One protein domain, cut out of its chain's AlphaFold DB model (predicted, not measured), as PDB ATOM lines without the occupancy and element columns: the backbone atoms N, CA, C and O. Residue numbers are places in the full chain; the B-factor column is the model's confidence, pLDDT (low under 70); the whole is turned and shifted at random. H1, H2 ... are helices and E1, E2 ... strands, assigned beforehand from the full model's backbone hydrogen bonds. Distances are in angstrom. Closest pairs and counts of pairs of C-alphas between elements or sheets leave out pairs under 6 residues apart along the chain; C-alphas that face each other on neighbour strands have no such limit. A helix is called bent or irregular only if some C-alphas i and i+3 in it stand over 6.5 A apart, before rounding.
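AT A GLANCE: This is residues 120 to 257 of the 410 residues of the protein "Ornithine decarboxylase antizyme" of Blyttiomyces helicus (UniProt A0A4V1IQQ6). What would one see first in this model? A strongly twisted sheet of six strands curls round the long helix H4 on one face, and two shorter helices, H1 and H2, pack on the other face, making three layers with the sheet between the helices. Residues 132 to 138, of which 138 belongs to H1, stick out, and long stretches with no named element join E2 to E3 and E5 to E6. What is it made of? The printed part has 138 residues, with four named helices and six named strands in the order E1 H1 H2 E2 E3 E4 H3 H4 E5 E6; the sheet is mixed, in the order E1 E2 E3 E4 E5 E6. The class is mixed, helices and strands, with 67 residues in named elements, under half of the printed part. How large is it? The whole is compact, with a radius of gyration of the C-alphas of 15.7 A and a rounded outline of 43 by 37 by 33 A.

IN THESE COORDINATES: Where are the strands? E1 is residues 122 to 126, beginning at C-alpha 122 (553.466, 470.340, 891.281); E2 is 164 to 169, 15.8 A long, and E3 is 183 to 189, 19.6 A long. E4 is 192 to 196, E5 is 230 to 234, and E6 is 252 to 254, ending at C-alpha 254 (541.720, 479.742, 873.695). Where are the helices? H4 is residues 211 to 225, 20.3 A long from C-alpha 211 (545.839, 482.597, 893.476); it is neither bent nor irregular, but only just: C-alphas 222 and 225 are 6.0 A apart. H1 is residues 138 to 147, 14.4 A long, H2 is 150 to 156, 9.9 A long, and H3 is 199 to 202.

HOW THE PARTS SIT: How do the strands pair? E2, E3 and E4 form a meander, each strand the antiparallel neighbour of the one before, in two hairpins, with N 166 and O 186 at 2.8 A and N 194 and O 187 at 2.8 A. The edge strand E1 is antiparallel to E2, with N 124 and O 167 at 2.9 A. E4 and E5 are parallel, with N 232 and O 193 at 2.8 A, and E5 and the edge strand E6 form an antiparallel hairpin, with N 231 and O 253 at 3.0 A. What is on one face? H1 is on the sheet at a height over the sheet of 9.3 A, across the strands at 81 degrees to E1 on the local plane; its closest C-alpha pair with E1 is Val 126 and Ala 143, 5.8 A. On the same face, H2 has a height over the sheet of 9.7 A and runs along the strands, at 0 degrees to E3 on the local plane; their closest C-alphas are those of Val 152 and Phe 187, 7.4 A. What is on the opposite face? H4 is on the sheet, which curls round it; the closest C-alphas of H4 and E4 are those of Ala 222 and Met 193, 6.7 A. E4, H3, H4 and E5 form a strand-helix-strand unit, two parallel neighbour strands with helices between, and its crossover is right-handed. H3 is not on the sheet and is close to but not clearly touching H4, with the C-alphas of Ser 201 and Phe 211 closest at 7.3 A. How are the helix backbones formed? In H1, H2 and H4 every O i to N i+4 pair is within hydrogen-bond range, while H3 is too short for such a pair.

THE WHOLE: How far does it reach? The two C-alphas farthest apart are those of Glu 136 and Gly 245, 49.2 A. Which links are long? The printed part has no cut, and the links E1 to H1, E2 to E3 and E5 to E6 are long. Where is confidence low? The mean pLDDT of the printed part is 76.4, and 53 residues are under 70, among them residues 127 to 148 and 243 to 257.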
ATOM      1  N   THR A 120     556.819 476.936 892.229       64.19
ATOM      2  CA  THR A 120     556.718 475.818 891.285       64.19
ATOM      3  C   THR A 120     555.429 475.059 891.579       64.19
ATOM      4  O   THR A 120     555.251 474.571 892.694       64.19
ATOM      5  N   LEU A 121     554.515 474.982 890.605       68.75
ATOM      6  CA  LEU A 121     553.356 474.095 890.700       68.75
ATOM      7  C   LEU A 121     553.808 472.644 890.556       68.75
ATOM      8  O   LEU A 121     554.551 472.308 889.633       68.75
ATOM      9  N   ASN A 122     553.293 471.778 891.424       78.94
ATOM     10  CA  ASN A 122     553.466 470.340 891.281       78.94
ATOM     11  C   ASN A 122     552.198 469.769 890.650       78.94
ATOM     12  O   ASN A 122     551.157 469.686 891.297       78.94
ATOM     13  N   ALA A 123     552.274 469.399 889.373       73.75
ATOM     14  CA  ALA A 123     551.192 468.709 888.684       73.75
ATOM     15  C   ALA A 123     551.459 467.202 888.684       73.75
ATOM     16  O   ALA A 123     552.487 466.742 888.183       73.75
ATOM     17  N   ARG A 124     550.524 466.429 889.235       80.81
ATOM     18  CA  ARG A 124     550.542 464.966 889.183       80.81
ATOM     19  C   ARG A 124     549.576 464.505 888.103       80.81
ATOM     20  O   ARG A 124     548.385 464.812 888.163       80.81
ATOM     21  N   THR A 125     550.090 463.761 887.125       76.88
ATOM     22  CA  THR A 125     549.287 463.211 886.028       76.88
ATOM     23  C   THR A 125     549.011 461.742 886.269       76.88
ATOM     24  O   THR A 125     549.922 460.914 886.296       76.88
ATOM     25  N   VAL A 126     547.732 461.412 886.370       70.62
ATOM     26  CA  VAL A 126     547.254 460.041 886.483       70.62
ATOM     27  C   VAL A 126     546.695 459.632 885.120       70.62
ATOM     28  O   VAL A 126     545.671 460.142 884.664       70.62
ATOM     29  N   SER A 127     547.406 458.733 884.435       69.19
ATOM     30  CA  SER A 127     546.953 458.172 883.156       69.19
ATOM     31  C   SER A 127     545.953 457.048 883.413       69.19
ATOM     32  O   SER A 127     546.274 456.066 884.083       69.19
ATOM     33  N   LEU A 128     544.749 457.189 882.854       62.38
ATOM     34  CA  LEU A 128     543.654 456.227 883.007       62.38
ATOM     35  C   LEU A 128     544.012 454.826 882.492       62.38
ATOM     36  O   LEU A 128     543.609 453.830 883.092       62.38
ATOM     37  N   ASP A 129     544.848 454.743 881.456       64.06
ATOM     38  CA  ASP A 129     545.285 453.472 880.868       64.06
ATOM     39  C   ASP A 129     546.158 452.641 881.826       64.06
ATOM     40  O   ASP A 129     546.232 451.417 881.707       64.06
ATOM     41  N   LYS A 130     546.800 453.284 882.813       56.81
ATOM     42  CA  LYS A 130     547.648 452.604 883.804       56.81
ATOM     43  C   LYS A 130     546.852 451.968 884.951       56.81
ATOM     44  O   LYS A 130     547.382 451.096 885.629       56.81
ATOM     45  N   ILE A 131     545.591 452.355 885.150       50.44
ATOM     46  CA  ILE A 131     544.780 451.963 886.322       50.44
ATOM     47  C   ILE A 131     544.031 450.644 886.097       50.44
ATOM     48  O   ILE A 131     543.600 449.993 887.043       50.44
ATOM     49  N   ALA A 132     543.947 450.172 884.850       48.34
ATOM     50  CA  ALA A 132     543.358 448.874 884.521       48.34
ATOM     51  C   ALA A 132     544.195 447.666 885.000       48.34
ATOM     52  O   ALA A 132     543.801 446.521 884.777       48.34
ATOM     53  N   ARG A 133     545.350 447.895 885.640       49.09
ATOM     54  CA  ARG A 133     546.180 446.844 886.232       49.09
ATOM     55  C   ARG A 133     546.140 446.963 887.758       49.09
ATOM     56  O   ARG A 133     546.539 448.004 888.271       49.09
ATOM     57  N   PRO A 134     545.687 445.927 888.487       41.12
ATOM     58  CA  PRO A 134     545.784 445.916 889.938       41.12
ATOM     59  C   PRO A 134     547.269 445.797 890.302       41.12
ATOM     60  O   PRO A 134     547.868 444.743 890.108       41.12
ATOM     61  N   ALA A 135     547.876 446.893 890.746       48.09
ATOM     62  CA  ALA A 135     549.246 446.918 891.246       48.09
ATOM     63  C   ALA A 135     549.234 447.304 892.730       48.09
ATOM     64  O   ALA A 135     548.489 448.197 893.130       48.09
ATOM     65  N   GLU A 136     550.059 446.615 893.518       56.59
ATOM     66  CA  GLU A 136     550.207 446.718 894.980       56.59
ATOM     67  C   GLU A 136     550.941 447.995 895.453       56.59
ATOM     68  O   GLU A 136     551.384 448.061 896.595       56.59
ATOM     69  N   ASP A 137     551.074 449.013 894.598       65.81
ATOM     70  CA  ASP A 137     551.869 450.211 894.881       65.81
ATOM     71  C   ASP A 137     551.014 451.356 895.445       65.81
ATOM     72  O   ASP A 137     549.953 451.685 894.906       65.81
ATOM     73  N   ASP A 138     551.525 452.052 896.464       68.81
ATOM     74  CA  ASP A 138     550.896 453.237 897.077       68.81
ATOM     75  C   ASP A 138     550.536 454.331 896.045       68.81
ATOM     76  O   ASP A 138     549.537 455.040 896.186       68.81
ATOM     77  N   ALA A 139     551.289 454.416 894.941       63.97
ATOM     78  CA  ALA A 139     551.003 455.318 893.823       63.97
ATOM     79  C   ALA A 139     549.680 454.986 893.099       63.97
ATOM     80  O   ALA A 139     549.002 455.885 892.600       63.97
ATOM     81  N   ALA A 140     549.287 453.709 893.051       62.59
ATOM     82  CA  ALA A 140     548.018 453.279 892.472       62.59
ATOM     83  C   ALA A 140     546.833 453.632 893.384       62.59
ATOM     84  O   ALA A 140     545.774 454.015 892.884       62.59
ATOM     85  N   ALA A 141     547.015 453.572 894.708       68.12
ATOM     86  CA  ALA A 141     545.997 453.984 895.674       68.12
ATOM     87  C   ALA A 141     545.728 455.497 895.610       68.12
ATOM     88  O   ALA A 141     544.574 455.926 895.607       68.12
ATOM     89  N   GLU A 142     546.777 456.311 895.478       63.62
ATOM     90  CA  GLU A 142     546.638 457.764 895.332       63.62
ATOM     91  C   GLU A 142     546.043 458.158 893.965       63.62
ATOM     92  O   GLU A 142     545.178 459.035 893.876       63.62
ATOM     93  N   ALA A 143     546.431 457.457 892.895       62.56
ATOM     94  CA  ALA A 143     545.814 457.587 891.576       62.56
ATOM     95  C   ALA A 143     544.321 457.216 891.598       62.56
ATOM     96  O   ALA A 143     543.496 457.916 891.007       62.56
ATOM     97  N   ALA A 144     543.953 456.153 892.314       63.91
ATOM     98  CA  ALA A 144     542.563 455.765 892.512       63.91
ATOM     99  C   ALA A 144     541.790 456.812 893.330       63.91
ATOM    100  O   ALA A 144     540.665 457.147 892.965       63.91
ATOM    101  N   ALA A 145     542.393 457.395 894.373       69.31
ATOM    102  CA  ALA A 145     541.792 458.486 895.142       69.31
ATOM    103  C   ALA A 145     541.579 459.751 894.290       69.31
ATOM    104  O   ALA A 145     540.548 460.412 894.400       69.31
ATOM    105  N   SER A 146     542.521 460.043 893.391       61.56
ATOM    106  CA  SER A 146     542.425 461.146 892.427       61.56
ATOM    107  C   SER A 146     541.268 460.952 891.441       61.56
ATOM    108  O   SER A 146     540.491 461.871 891.175       61.56
ATOM    109  N   LEU A 147     541.094 459.727 890.936       62.16
ATOM    110  CA  LEU A 147     539.952 459.366 890.093       62.16
ATOM    111  C   LEU A 147     538.619 459.356 890.837       62.16
ATOM    112  O   LEU A 147     537.593 459.665 890.233       62.16
ATOM    113  N   ALA A 148     538.640 459.013 892.122       66.81
ATOM    114  CA  ALA A 148     537.477 459.027 893.001       66.81
ATOM    115  C   ALA A 148     537.073 460.449 893.420       66.81
ATOM    116  O   ALA A 148     536.137 460.626 894.201       66.81
ATOM    117  N   SER A 149     537.755 461.483 892.909       77.25
ATOM    118  CA  SER A 149     537.278 462.852 893.030       77.25
ATOM    119  C   SER A 149     535.840 462.923 892.501       77.25
ATOM    120  O   SER A 149     535.617 462.653 891.316       77.25
ATOM    121  N   PRO A 150     534.857 463.357 893.317       81.62
ATOM    122  CA  PRO A 150     533.462 463.461 892.887       81.62
ATOM    123  C   PRO A 150     533.287 464.340 891.643       81.62
ATOM    124  O   PRO A 150     532.312 464.209 890.913       81.62
ATOM    125  N   PHE A 151     534.238 465.249 891.401       81.56
ATOM    126  CA  PHE A 151     534.294 466.066 890.195       81.56
ATOM    127  C   PHE A 151     534.596 465.234 888.943       81.56
ATOM    128  O   PHE A 151     533.914 465.389 887.936       81.56
ATOM    129  N   VAL A 152     535.586 464.343 889.003       81.50
ATOM    130  CA  VAL A 152     535.968 463.498 887.863       81.50
ATOM    131  C   VAL A 152     534.882 462.458 887.602       81.50
ATOM    132  O   VAL A 152     534.481 462.273 886.456       81.50
ATOM    133  N   GLU A 153     534.336 461.839 888.653       85.44
ATOM    134  CA  GLU A 153     533.237 460.878 888.520       85.44
ATOM    135  C   GLU A 153     531.980 461.495 887.902       85.44
ATOM    136  O   GLU A 153     531.415 460.918 886.972       85.44
ATOM    137  N   ALA A 154     531.572 462.686 888.360       82.25
ATOM    138  CA  ALA A 154     530.388 463.371 887.838       82.25
ATOM    139  C   ALA A 154     530.504 463.696 886.344       82.25
ATOM    140  O   ALA A 154     529.500 463.775 885.639       82.25
ATOM    141  N   VAL A 155     531.729 463.896 885.858       83.56
ATOM    142  CA  VAL A 155     531.977 464.308 884.478       83.56
ATOM    143  C   VAL A 155     532.294 463.119 883.568       83.56
ATOM    144  O   VAL A 155     532.033 463.174 882.366       83.56
ATOM    145  N   ARG A 156     532.757 461.996 884.125       83.56
ATOM    146  CA  ARG A 156     533.098 460.781 883.375       83.56
ATOM    147  C   ARG A 156     531.937 460.218 882.552       83.56
ATOM    148  O   ARG A 156     532.182 459.618 881.514       83.56
ATOM    149  N   SER A 157     530.684 460.440 882.952       84.06
ATOM    150  CA  SER A 157     529.517 460.033 882.154       84.06
ATOM    151  C   SER A 157     529.251 460.923 880.934       84.06
ATOM    152  O   SER A 157     528.505 460.523 880.045       84.06
ATOM    153  N   GLY A 158     529.802 462.140 880.901       86.62
ATOM    154  CA  GLY A 158     529.561 463.129 879.846       86.62
ATOM    155  C   GLY A 158     530.594 463.130 878.717       86.62
ATOM    156  O   GLY A 158     530.349 463.751 877.685       86.62
ATOM    157  N   PHE A 159     531.731 462.454 878.895       88.38
ATOM    158  CA  PHE A 159     532.826 462.430 877.928       88.38
ATOM    159  C   PHE A 159     533.093 461.004 877.453       88.38
ATOM    160  O   PHE A 159     533.247 460.092 878.257       88.38
ATOM    161  N   GLU A 160     533.191 460.827 876.134       89.75
ATOM    162  CA  GLU A 160     533.534 459.537 875.520       89.75
ATOM    163  C   GLU A 160     534.940 459.076 875.929       89.75
ATOM    164  O   GLU A 160     535.177 457.889 876.147       89.75
ATOM    165  N   LYS A 161     535.866 460.032 876.075       91.19
ATOM    166  CA  LYS A 161     537.253 459.785 876.452       91.19
ATOM    167  C   LYS A 161     537.780 460.918 877.327       91.19
ATOM    168  O   LYS A 161     537.625 462.091 876.993       91.19
ATOM    169  N   ILE A 162     538.420 460.544 878.430       94.06
ATOM    170  CA  ILE A 162     539.249 461.431 879.249       94.06
ATOM    171  C   ILE A 162     540.694 461.012 878.996       94.06
ATOM    172  O   ILE A 162     541.034 459.842 879.163       94.06
ATOM    173  N   ASP A 163     541.527 461.948 878.556       94.06
ATOM    174  CA  ASP A 163     542.918 461.687 878.182       94.06
ATOM    175  C   ASP A 163     543.831 461.649 879.417       94.06
ATOM    176  O   ASP A 163     544.741 460.822 879.507       94.06
ATOM    177  N   ALA A 164     543.570 462.517 880.397       93.75
ATOM    178  CA  ALA A 164     544.330 462.584 881.642       93.75
ATOM    179  C   ALA A 164     543.496 463.153 882.792       93.75
ATOM    180  O   ALA A 164     542.644 464.017 882.581       93.75
ATOM    181  N   VAL A 165     543.796 462.716 884.017       93.75
ATOM    182  CA  VAL A 165     543.308 463.335 885.256       93.75
ATOM    183  C   VAL A 165     544.501 463.932 885.994       93.75
ATOM    184  O   VAL A 165     545.564 463.316 886.079       93.75
ATOM    185  N   LEU A 166     544.334 465.161 886.471       94.00
ATOM    186  CA  LEU A 166     545.389 466.002 887.016       94.00
ATOM    187  C   LEU A 166     545.021 466.444 888.431       94.00
ATOM    188  O   LEU A 166     543.924 466.953 888.669       94.00
ATOM    189  N   HIS A 167     545.979 466.315 889.340       92.12
ATOM    190  CA  HIS A 167     545.965 467.006 890.623       92.12
ATOM    191  C   HIS A 167     547.090 468.027 890.622       92.12
ATOM    192  O   HIS A 167     548.263 467.669 890.517       92.12
ATOM    193  N   ILE A 168     546.718 469.305 890.651       92.94
ATOM    194  CA  ILE A 168     547.669 470.410 890.596       92.94
ATOM    195  C   ILE A 168     547.764 470.996 891.995       92.94
ATOM    196  O   ILE A 168     546.863 471.697 892.460       92.94
ATOM    197  N   ASP A 169     548.852 470.673 892.673       91.44
ATOM    198  CA  ASP A 169     549.098 471.124 894.029       91.44
ATOM    199  C   ASP A 169     549.768 472.496 893.982       91.44
ATOM    200  O   ASP A 169     550.831 472.685 893.379       91.44
ATOM    201  N   SER A 170     549.127 473.472 894.623       85.12
ATOM    202  CA  SER A 170     549.738 474.776 894.844       85.12
ATOM    203  C   SER A 170     550.800 474.667 895.939       85.12
ATOM    204  O   SER A 170     550.496 474.116 897.000       85.12
ATOM    205  N   PRO A 171     552.024 475.185 895.724       76.94
ATOM    206  CA  PRO A 171     553.035 475.211 896.767       76.94
ATOM    207  C   PRO A 171     552.505 475.995 897.970       76.94
ATOM    208  O   PRO A 171     552.048 477.132 897.845       76.94
ATOM    209  N   GLN A 172     552.544 475.352 899.136       67.81
ATOM    210  CA  GLN A 172     552.111 475.922 900.404       67.81
ATOM    211  C   GLN A 172     552.879 477.222 900.665       67.81
ATOM    212  O   GLN A 172     554.108 477.218 900.713       67.81
ATOM    213  N   GLN A 173     552.178 478.342 900.859       60.16
ATOM    214  CA  GLN A 173     552.794 479.455 901.575       60.16
ATOM    215  C   GLN A 173     552.831 479.067 903.049       60.16
ATOM    216  O   GLN A 173     551.856 479.223 903.786       60.16
ATOM    217  N   ASP A 174     553.953 478.477 903.444       50.91
ATOM    218  CA  ASP A 174     554.271 478.098 904.811       50.91
ATOM    219  C   ASP A 174     554.280 479.335 905.717       50.91
ATOM    220  O   ASP A 174     555.282 480.033 905.850       50.91
ATOM    221  N   GLY A 175     553.130 479.628 906.319       60.56
ATOM    222  CA  GLY A 175     553.011 480.583 907.419       60.56
ATOM    223  C   GLY A 175     552.515 479.912 908.693       60.56
ATOM    224  O   GLY A 175     553.199 479.927 909.707       60.56
ATOM    225  N   ASP A 176     551.358 479.244 908.619       61.62
ATOM    226  CA  ASP A 176     550.601 478.903 909.835       61.62
ATOM    227  C   ASP A 176     550.257 477.413 910.009       61.62
ATOM    228  O   ASP A 176     549.500 477.058 910.913       61.62
ATOM    229  N   GLY A 177     550.766 476.516 909.153       59.34
ATOM    230  CA  GLY A 177     550.615 475.053 909.294       59.34
ATOM    231  C   GLY A 177     549.172 474.510 909.310       59.34
ATOM    232  O   GLY A 177     548.967 473.312 909.478       59.34
ATOM    233  N   ARG A 178     548.159 475.372 909.149       59.00
ATOM    234  CA  ARG A 178     546.727 475.020 909.138       59.00
ATOM    235  C   ARG A 178     546.061 475.189 907.775       59.00
ATOM    236  O   ARG A 178     544.891 474.846 907.630       59.00
ATOM    237  N   GLY A 179     546.775 475.723 906.788       56.62
ATOM    238  CA  GLY A 179     546.287 475.824 905.418       56.62
ATOM    239  C   GLY A 179     546.577 474.527 904.682       56.62
ATOM    240  O   GLY A 179     547.702 474.331 904.239       56.62
ATOM    241  N   GLY A 180     545.589 473.636 904.573       59.91
ATOM    242  CA  GLY A 180     545.704 472.485 903.679       59.91
ATOM    243  C   GLY A 180     546.051 472.952 902.265       59.91
ATOM    244  O   GLY A 180     545.517 473.964 901.804       59.91
ATOM    245  N   LEU A 181     546.959 472.232 901.603       63.16
ATOM    246  CA  LEU A 181     547.325 472.466 900.208       63.16
ATOM    247  C   LEU A 181     546.054 472.606 899.366       63.16
ATOM    248  O   LEU A 181     545.203 471.713 899.338       63.16
ATOM    249  N   GLY A 182     545.912 473.743 898.687       77.62
ATOM    250  CA  GLY A 182     544.851 473.928 897.710       77.62
ATOM    251  C   GLY A 182     545.154 473.056 896.500       77.62
ATOM    252  O   GLY A 182     545.866 473.500 895.604       77.62
ATOM    253  N   SER A 183     544.661 471.818 896.493       89.00
ATOM    254  CA  SER A 183     544.733 470.945 895.319       89.00
ATOM    255  C   SER A 183     543.683 471.394 894.306       89.00
ATOM    256  O   SER A 183     542.511 471.566 894.653       89.00
ATOM    257  N   TRP A 184     544.103 471.607 893.063       93.31
ATOM    258  CA  TRP A 184     543.258 471.998 891.939       93.31
ATOM    259  C   TRP A 184     542.977 470.767 891.075       93.31
ATOM    260  O   TRP A 184     543.818 470.394 890.250       93.31
ATOM    261  N   PRO A 185     541.817 470.108 891.249       93.88
ATOM    262  CA  PRO A 185     541.470 468.965 890.428       93.88
ATOM    263  C   PRO A 185     541.150 469.428 889.006       93.88
ATOM    264  O   PRO A 185     540.362 470.357 888.789       93.88
ATOM    265  N   ALA A 186     541.752 468.754 888.036       95.75
ATOM    266  CA  ALA A 186     541.539 469.003 886.624       95.75
ATOM    267  C   ALA A 186     541.527 467.696 885.824       95.75
ATOM    268  O   ALA A 186     541.986 466.653 886.283       95.75
ATOM    269  N   PHE A 187     540.998 467.741 884.610       95.88
ATOM    270  CA  PHE A 187     541.128 466.654 883.646       95.88
ATOM    271  C   PHE A 187     541.263 467.220 882.234       95.88
ATOM    272  O   PHE A 187     540.869 468.356 881.970       95.88
ATOM    273  N   VAL A 188     541.827 466.431 881.328       96.00
ATOM    274  CA  VAL A 188     541.977 466.782 879.914       96.00
ATOM    275  C   VAL A 188     541.093 465.866 879.087       96.00
ATOM    276  O   VAL A 188     541.121 464.647 879.259       96.00
ATOM    277  N   ALA A 189     540.306 466.458 878.197       95.94
ATOM    278  CA  ALA A 189     539.530 465.738 877.199       95.94
ATOM    279  C   ALA A 189     539.460 466.567 875.915       95.94
ATOM    280  O   ALA A 189     539.123 467.753 875.965       95.94
ATOM    281  N   ASN A 190     539.734 465.949 874.765       94.75
ATOM    282  CA  ASN A 190     539.627 466.596 873.448       94.75
ATOM    283  C   ASN A 190     540.424 467.916 873.365       94.75
ATOM    284  O   ASN A 190     539.862 468.967 873.040       94.75
ATOM    285  N   GLU A 191     541.714 467.878 873.729       95.81
ATOM    286  CA  GLU A 191     542.619 469.050 873.747       95.81
ATOM    287  C   GLU A 191     542.100 470.221 874.607       95.81
ATOM    288  O   GLU A 191     542.447 471.387 874.392       95.81
ATOM    289  N   THR A 192     541.201 469.935 875.547       95.94
ATOM    290  CA  THR A 192     540.609 470.924 876.440       95.94
ATOM    291  C   THR A 192     540.843 470.500 877.878       95.94
ATOM    292  O   THR A 192     540.448 469.408 878.287       95.94
ATOM    293  N   MET A 193     541.471 471.380 878.649       96.75
ATOM    294  CA  MET A 193     541.678 471.184 880.075       96.75
ATOM    295  C   MET A 193     540.503 471.772 880.854       96.75
ATOM    296  O   MET A 193     540.186 472.952 880.728       96.75
ATOM    297  N   PHE A 194     539.868 470.957 881.685       95.94
ATOM    298  CA  PHE A 194     538.793 471.355 882.583       95.94
ATOM    299  C   PHE A 194     539.345 471.413 884.000       95.94
ATOM    300  O   PHE A 194     539.767 470.392 884.534       95.94
ATOM    301  N   VAL A 195     539.342 472.592 884.614       96.00
ATOM    302  CA  VAL A 195     539.898 472.814 885.956       96.00
ATOM    303  C   VAL A 195     538.807 473.286 886.906       96.00
ATOM    304  O   VAL A 195     538.096 474.246 886.611       96.00
ATOM    305  N   LYS A 196     538.656 472.629 888.058       93.88
ATOM    306  CA  LYS A 196     537.736 473.074 889.112       93.88
ATOM    307  C   LYS A 196     538.479 473.982 890.086       93.88
ATOM    308  O   LYS A 196     539.528 473.614 890.609       93.88
ATOM    309  N   ILE A 197     537.912 475.158 890.363       91.25
ATOM    310  CA  ILE A 197     538.480 476.051 891.381       91.25
ATOM    311  C   ILE A 197     538.208 475.463 892.777       91.25
ATOM    312  O   ILE A 197     537.044 475.173 893.079       91.25
ATOM    313  N   PRO A 198     539.229 475.324 893.646       88.62
ATOM    314  CA  PRO A 198     539.027 474.892 895.025       88.62
ATOM    315  C   PRO A 198     538.059 475.823 895.766       88.62
ATOM    316  O   PRO A 198     538.076 477.041 895.590       88.62
ATOM    317  N   GLU A 199     537.199 475.271 896.621       84.12
ATOM    318  CA  GLU A 199     536.209 476.067 897.368       84.12
ATOM    319  C   GLU A 199     536.881 477.084 898.299       84.12
ATOM    320  O   GLU A 199     536.456 478.240 898.362       84.12
ATOM    321  N   ALA A 200     537.993 476.677 898.922       80.06
ATOM    322  CA  ALA A 200     538.817 477.521 899.784       80.06
ATOM    323  C   ALA A 200     539.333 478.785 899.075       80.06
ATOM    324  O   ALA A 200     539.517 479.815 899.717       80.06
ATOM    325  N   SER A 201     539.503 478.736 897.749       74.06
ATOM    326  CA  SER A 201     540.042 479.834 896.941       74.06
ATOM    327  C   SER A 201     539.150 481.068 896.864       74.06
ATOM    328  O   SER A 201     539.596 482.131 896.442       74.06
ATOM    329  N   LEU A 202     537.872 480.904 897.189       71.75
ATOM    330  CA  LEU A 202     536.815 481.841 896.826       71.75
ATOM    331  C   LEU A 202     535.895 482.167 898.019       71.75
ATOM    332  O   LEU A 202     534.890 482.847 897.853       71.75
ATOM    333  N   ALA A 203     536.221 481.700 899.229       71.56
ATOM    334  CA  ALA A 203     535.389 481.815 900.434       71.56
ATOM    335  C   ALA A 203     535.316 483.240 901.046       71.56
ATOM    336  O   ALA A 203     535.193 483.392 902.260       71.56
ATOM    337  N   GLY A 204     535.402 484.299 900.233       59.69
ATOM    338  CA  GLY A 204     535.170 485.693 900.645       59.69
ATOM    339  C   GLY A 204     536.209 486.303 901.594       59.69
ATOM    340  O   GLY A 204     536.113 487.482 901.929       59.69
ATOM    341  N   ARG A 205     537.216 485.537 902.017       59.22
ATOM    342  CA  ARG A 205     538.487 486.088 902.497       59.22
ATOM    343  C   ARG A 205     539.354 486.343 901.277       59.22
ATOM    344  O   ARG A 205     539.180 485.644 900.281       59.22
ATOM    345  N   GLU A 206     540.203 487.369 901.344       62.56
ATOM    346  CA  GLU A 206     541.072 487.760 900.232       62.56
ATOM    347  C   GLU A 206     541.600 486.524 899.493       62.56
ATOM    348  O   GLU A 206     541.996 485.564 900.167       62.56
ATOM    349  N   PRO A 207     541.550 486.510 898.143       64.25
ATOM    350  CA  PRO A 207     542.044 485.379 897.370       64.25
ATOM    351  C   PRO A 207     543.420 485.033 897.918       64.25
ATOM    352  O   PRO A 207     544.258 485.927 898.044       64.25
ATOM    353  N   PHE A 208     543.602 483.777 898.337       70.00
ATOM    354  CA  PHE A 208     544.818 483.379 899.037       70.00
ATOM    355  C   PHE A 208     546.039 483.876 898.258       70.00
ATOM    356  O   PHE A 208     546.046 483.890 897.019       70.00
ATOM    357  N   ALA A 209     547.054 484.328 898.987       71.56
ATOM    358  CA  ALA A 209     548.292 484.780 898.383       71.56
ATOM    359  C   ALA A 209     548.837 483.662 897.479       71.56
ATOM    360  O   ALA A 209     549.057 482.543 897.937       71.56
ATOM    361  N   GLY A 210     548.966 483.937 896.178       80.38
ATOM    362  CA  GLY A 210     549.304 482.919 895.182       80.38
ATOM    363  C   GLY A 210     548.171 482.518 894.230       80.38
ATOM    364  O   GLY A 210     548.419 481.733 893.320       80.38
ATOM    365  N   PHE A 211     546.927 482.997 894.386       85.62
ATOM    366  CA  PHE A 211     545.839 482.597 893.476       85.62
ATOM    367  C   PHE A 211     546.137 482.971 892.021       85.62
ATOM    368  O   PHE A 211     545.958 482.153 891.122       85.62
ATOM    369  N   LYS A 212     546.599 484.203 891.772       87.50
ATOM    370  CA  LYS A 212     546.902 484.668 890.410       87.50
ATOM    371  C   LYS A 212     548.068 483.883 889.820       87.50
ATOM    372  O   LYS A 212     548.008 483.491 888.663       87.50
ATOM    373  N   GLU A 213     549.083 483.639 890.634       89.06
ATOM    374  CA  GLU A 213     550.292 482.897 890.303       89.06
ATOM    375  C   GLU A 213     549.952 481.449 889.937       89.06
ATOM    376  O   GLU A 213     550.364 480.973 888.883       89.06
ATOM    377  N   ASN A 214     549.107 480.787 890.731       89.25
ATOM    378  CA  ASN A 214     548.610 479.447 890.424       89.25
ATOM    379  C   ASN A 214     547.832 479.416 889.115       89.25
ATOM    380  O   ASN A 214     548.006 478.502 888.320       89.25
ATOM    381  N   VAL A 215     546.965 480.401 888.876       91.75
ATOM    382  CA  VAL A 215     546.188 480.437 887.638       91.75
ATOM    383  C   VAL A 215     547.098 480.633 886.426       91.75
ATOM    384  O   VAL A 215     546.900 479.957 885.423       91.75
ATOM    385  N   VAL A 216     548.108 481.503 886.509       93.25
ATOM    386  CA  VAL A 216     549.107 481.660 885.439       93.25
ATOM    387  C   VAL A 216     549.844 480.346 885.197       93.25
ATOM    388  O   VAL A 216     549.878 479.881 884.064       93.25
ATOM    389  N   ALA A 217     550.334 479.697 886.249       93.12
ATOM    390  CA  ALA A 217     551.074 478.452 886.110       93.12
ATOM    391  C   ALA A 217     550.187 477.275 885.629       93.12
ATOM    392  O   ALA A 217     550.667 476.390 884.925       93.12
ATOM    393  N   ILE A 218     548.877 477.276 885.915       94.62
ATOM    394  CA  ILE A 218     547.911 476.335 885.312       94.62
ATOM    395  C   ILE A 218     547.758 476.595 883.808       94.62
ATOM    396  O   ILE A 218     547.650 475.644 883.036       94.62
ATOM    397  N   LEU A 219     547.735 477.860 883.378       95.50
ATOM    398  CA  LEU A 219     547.656 478.200 881.955       95.50
ATOM    399  C   LEU A 219     548.935 477.800 881.212       95.50
ATOM    400  O   LEU A 219     548.833 477.242 880.125       95.50
ATOM    401  N   GLU A 220     550.105 478.011 881.814       95.12
ATOM    402  CA  GLU A 220     551.393 477.552 881.274       95.12
ATOM    403  C   GLU A 220     551.438 476.022 881.170       95.12
ATOM    404  O   GLU A 220     551.793 475.484 880.126       95.12
ATOM    405  N   LEU A 221     550.986 475.302 882.207       94.50
ATOM    406  CA  LEU A 221     550.860 473.842 882.169       94.50
ATOM    407  C   LEU A 221     549.946 473.384 881.021       94.50
ATOM    408  O   LEU A 221     550.271 472.432 880.311       94.50
ATOM    409  N   ALA A 222     548.805 474.050 880.839       96.12
ATOM    410  CA  ALA A 222     547.851 473.712 879.792       96.12
ATOM    411  C   ALA A 222     548.430 473.936 878.387       96.12
ATOM    412  O   ALA A 222     548.279 473.067 877.535       96.12
ATOM    413  N   GLU A 223     549.079 475.078 878.152       94.94
ATOM    414  CA  GLU A 223     549.604 475.465 876.838       94.94
ATOM    415  C   GLU A 223     550.898 474.719 876.491       94.94
ATOM    416  O   GLU A 223     550.989 474.116 875.424       94.94
ATOM    417  N   GLU A 224     551.890 474.736 877.382       94.88
ATOM    418  CA  GLU A 224     553.249 474.286 877.062       94.88
ATOM    419  C   GLU A 224     553.456 472.785 877.272       94.88
ATOM    420  O   GLU A 224     554.246 472.166 876.560       94.88
ATOM    421  N   VAL A 225     552.779 472.192 878.261       95.44
ATOM    422  CA  VAL A 225     553.022 470.793 878.656       95.44
ATOM    423  C   VAL A 225     551.937 469.866 878.129       95.44
ATOM    424  O   VAL A 225     552.234 468.769 877.658       95.44
ATOM    425  N   LEU A 226     550.676 470.286 878.235       95.38
ATOM    426  CA  LEU A 226     549.524 469.476 877.837       95.38
ATOM    427  C   LEU A 226     549.043 469.774 876.414       95.38
ATOM    428  O   LEU A 226     548.122 469.101 875.953       95.38
ATOM    429  N   GLU A 227     549.627 470.780 875.749       96.06
ATOM    430  CA  GLU A 227     549.279 471.223 874.391       96.06
ATOM    431  C   GLU A 227     547.761 471.435 874.206       96.06
ATOM    432  O   GLU A 227     547.177 471.184 873.150       96.06
ATOM    433  N   CYS A 228     547.081 471.883 875.264       96.06
ATOM    434  CA  CYS A 228     545.645 472.102 875.251       96.06
ATOM    435  C   CYS A 228     545.314 473.368 874.459       96.06
ATOM    436  O   CYS A 228     545.777 474.465 874.764       96.06
ATOM    437  N   SER A 229     544.413 473.236 873.490       95.81
ATOM    438  CA  SER A 229     543.871 474.363 872.730       95.81
ATOM    439  C   SER A 229     542.977 475.264 873.585       95.81
ATOM    440  O   SER A 229     542.844 476.461 873.299       95.81
ATOM    441  N   ASN A 230     542.314 474.691 874.599       95.06
ATOM    442  CA  ASN A 230     541.371 475.415 875.444       95.06
ATOM    443  C   ASN A 230     541.513 475.064 876.928       95.06
ATOM    444  O   ASN A 230     541.802 473.923 877.284       95.06
ATOM    445  N   VAL A 231     541.203 476.033 877.789       95.75
ATOM    446  CA  VAL A 231     541.024 475.824 879.233       95.75
ATOM    447  C   VAL A 231     539.621 476.266 879.632       95.75
ATOM    448  O   VAL A 231     539.176 477.359 879.270       95.75
ATOM    449  N   VAL A 232     538.927 475.406 880.378       95.44
ATOM    450  CA  VAL A 232     537.577 475.615 880.901       95.44
ATOM    451  C   VAL A 232     537.613 475.578 882.420       95.44
ATOM    452  O   VAL A 232     537.957 474.571 883.037       95.44
ATOM    453  N   VAL A 233     537.193 476.680 883.031       93.75
ATOM    454  CA  VAL A 233     537.069 476.784 884.485       93.75
ATOM    455  C   VAL A 233     535.688 476.300 884.922       93.75
ATOM    456  O   VAL A 233     534.666 476.825 884.478       93.75
ATOM    457  N   CYS A 234     535.663 475.305 885.804       92.81
ATOM    458  CA  CYS A 234     534.461 474.687 886.347       92.81
ATOM    459  C   CYS A 234     534.161 475.246 887.744       92.81
ATOM    460  O   CYS A 234     535.009 475.218 888.639       92.81
ATOM    461  N   LEU A 235     532.933 475.729 887.934       89.81
ATOM    462  CA  LEU A 235     532.431 476.274 889.195       89.81
ATOM    463  C   LEU A 235     531.214 475.464 889.638       89.81
ATOM    464  O   LEU A 235     530.397 475.072 888.805       89.81
ATOM    465  N   ASP A 236     531.090 475.218 890.941       86.50
ATOM    466  CA  ASP A 236     529.908 474.549 891.481       86.50
ATOM    467  C   ASP A 236     528.714 475.516 891.469       86.50
ATOM    468  O   ASP A 236     528.821 476.663 891.901       86.50
ATOM    469  N   LYS A 237     527.575 475.054 890.952       84.69
ATOM    470  CA  LYS A 237     526.348 475.842 890.822       84.69
ATOM    471  C   LYS A 237     525.739 476.193 892.181       84.69
ATOM    472  O   LYS A 237     525.048 477.202 892.276       84.69
ATOM    473  N   SER A 238     525.978 475.393 893.225       84.25
ATOM    474  CA  SER A 238     525.417 475.634 894.565       84.25
ATOM    475  C   SER A 238     526.134 476.734 895.353       84.25
ATOM    476  O   SER A 238     525.831 476.963 896.524       84.25
ATOM    477  N   ARG A 239     527.119 477.391 894.748       77.56
ATOM    478  CA  ARG A 239     527.950 478.403 895.391       77.56
ATOM    479  C   ARG A 239     527.191 479.702 895.629       77.56
ATOM    480  O   ARG A 239     526.707 480.322 894.690       77.56
ATOM    481  N   ALA A 240     527.141 480.136 896.887       77.06
ATOM    482  CA  ALA A 240     526.467 481.372 897.287       77.06
ATOM    483  C   ALA A 240     527.183 482.646 896.799       77.06
ATOM    484  O   ALA A 240     526.554 483.693 896.676       77.06
ATOM    485  N   ASP A 241     528.487 482.560 896.516       72.06
ATOM    486  CA  ASP A 241     529.302 483.651 895.970       72.06
ATOM    487  C   ASP A 241     529.098 483.862 894.461       72.06
ATOM    488  O   ASP A 241     529.413 484.932 893.935       72.06
ATOM    489  N   LEU A 242     528.501 482.889 893.761       72.81
ATOM    490  CA  LEU A 242     527.938 483.130 892.440       72.81
ATOM    491  C   LEU A 242     526.675 483.961 892.638       72.81
ATOM    492  O   LEU A 242     525.632 483.434 893.014       72.81
ATOM    493  N   VAL A 243     526.791 485.276 892.430       69.06
ATOM    494  CA  VAL A 243     525.695 486.245 892.577       69.06
ATOM    495  C   VAL A 243     524.400 485.640 892.035       69.06
ATOM    496  O   VAL A 243     524.310 485.343 890.843       69.06
ATOM    497  N   VAL A 244     523.413 485.433 892.911       43.66
ATOM    498  CA  VAL A 244     522.105 484.846 892.587       43.66
ATOM    499  C   VAL A 244     521.450 485.706 891.501       43.66
ATOM    500  O   VAL A 244     521.002 486.820 891.755       43.66
ATOM    501  N   GLY A 245     521.486 485.219 890.260       42.91
ATOM    502  CA  GLY A 245     521.129 485.969 889.047       42.91
ATOM    503  C   GLY A 245     522.166 485.860 887.922       42.91
ATOM    504  O   GLY A 245     521.869 486.188 886.775       42.91
ATOM    505  N   SER A 246     523.365 485.360 888.222       39.22
ATOM    506  CA  SER A 246     524.409 485.091 887.239       39.22
ATOM    507  C   SER A 246     524.225 483.704 886.613       39.22
ATOM    508  O   SER A 246     524.261 482.665 887.268       39.22
ATOM    509  N   VAL A 247     523.965 483.708 885.307       38.19
ATOM    510  CA  VAL A 247     524.015 482.537 884.424       38.19
ATOM    511  C   VAL A 247     525.352 481.827 884.649       38.19
ATOM    512  O   VAL A 247     526.384 482.494 884.623       38.19
ATOM    513  N   SER A 248     525.351 480.505 884.864       42.69
ATOM    514  CA  SER A 248     526.583 479.710 884.944       42.69
ATOM    515  C   SER A 248     527.441 479.998 883.712       42.69
ATOM    516  O   SER A 248     527.063 479.652 882.593       42.69
ATOM    517  N   PHE A 249     528.559 480.696 883.895       38.72
ATOM    518  CA  PHE A 249     529.442 481.065 882.800       38.72
ATOM    519  C   PHE A 249     530.607 480.081 882.762       38.72
ATOM    520  O   PHE A 249     531.361 479.937 883.719       38.72
ATOM    521  N   SER A 250     530.762 479.394 881.636       47.94
ATOM    522  CA  SER A 250     532.016 478.727 881.309       47.94
ATOM    523  C   SER A 250     532.922 479.769 880.662       47.94
ATOM    524  O   SER A 250     532.590 480.313 879.607       47.94
ATOM    525  N   VAL A 251     534.050 480.080 881.297       55.72
ATOM    526  CA  VAL A 251     535.101 480.864 880.639       55.72
ATOM    527  C   VAL A 251     535.913 479.890 879.803       55.72
ATOM    528  O   VAL A 251     536.562 479.007 880.357       55.72
ATOM    529  N   VAL A 252     535.837 480.036 878.483       65.94
ATOM    530  CA  VAL A 252     536.692 479.308 877.545       65.94
ATOM    531  C   VAL A 252     537.842 480.229 877.176       65.94
ATOM    532  O   VAL A 252     537.632 481.256 876.529       65.94
ATOM    533  N   LEU A 253     539.047 479.874 877.607       64.75
ATOM    534  CA  LEU A 253     540.276 480.523 877.163       64.75
ATOM    535  C   LEU A 253     540.827 479.718 875.994       64.75
ATOM    536  O   LEU A 253     540.901 478.496 876.094       64.75
ATOM    537  N   ARG A 254     541.178 480.387 874.893       63.41
ATOM    538  CA  ARG A 254     541.720 479.742 873.695       63.41
ATOM    539  C   ARG A 254     543.123 480.253 873.413       63.41
ATOM    540  O   ARG A 254     543.314 481.463 873.285       63.41
ATOM    541  N   PHE A 255     544.063 479.331 873.255       61.59
ATOM    542  CA  PHE A 255     545.429 479.648 872.856       61.59
ATOM    543  C   PHE A 255     545.493 479.717 871.329       61.59
ATOM    544  O   PHE A 255     544.958 478.864 870.618       61.59
ATOM    545  N   GLY A 256     546.043 480.809 870.803       54.03
ATOM    546  CA  GLY A 256     546.075 481.090 869.371       54.03
ATOM    547  C   GLY A 256     547.503 481.271 868.881       54.03
ATOM    548  O   GLY A 256     548.054 482.361 869.011       54.03
ATOM    549  N   GLY A 257     548.068 480.231 868.270       41.84
ATOM    550  CA  GLY A 257     549.322 480.305 867.525       41.84
ATOM    551  C   GLY A 257     549.091 480.627 866.043       41.84
ATOM    552  O   GLY A 257     548.300 479.965 865.385       41.84
TER     553      GLY A 257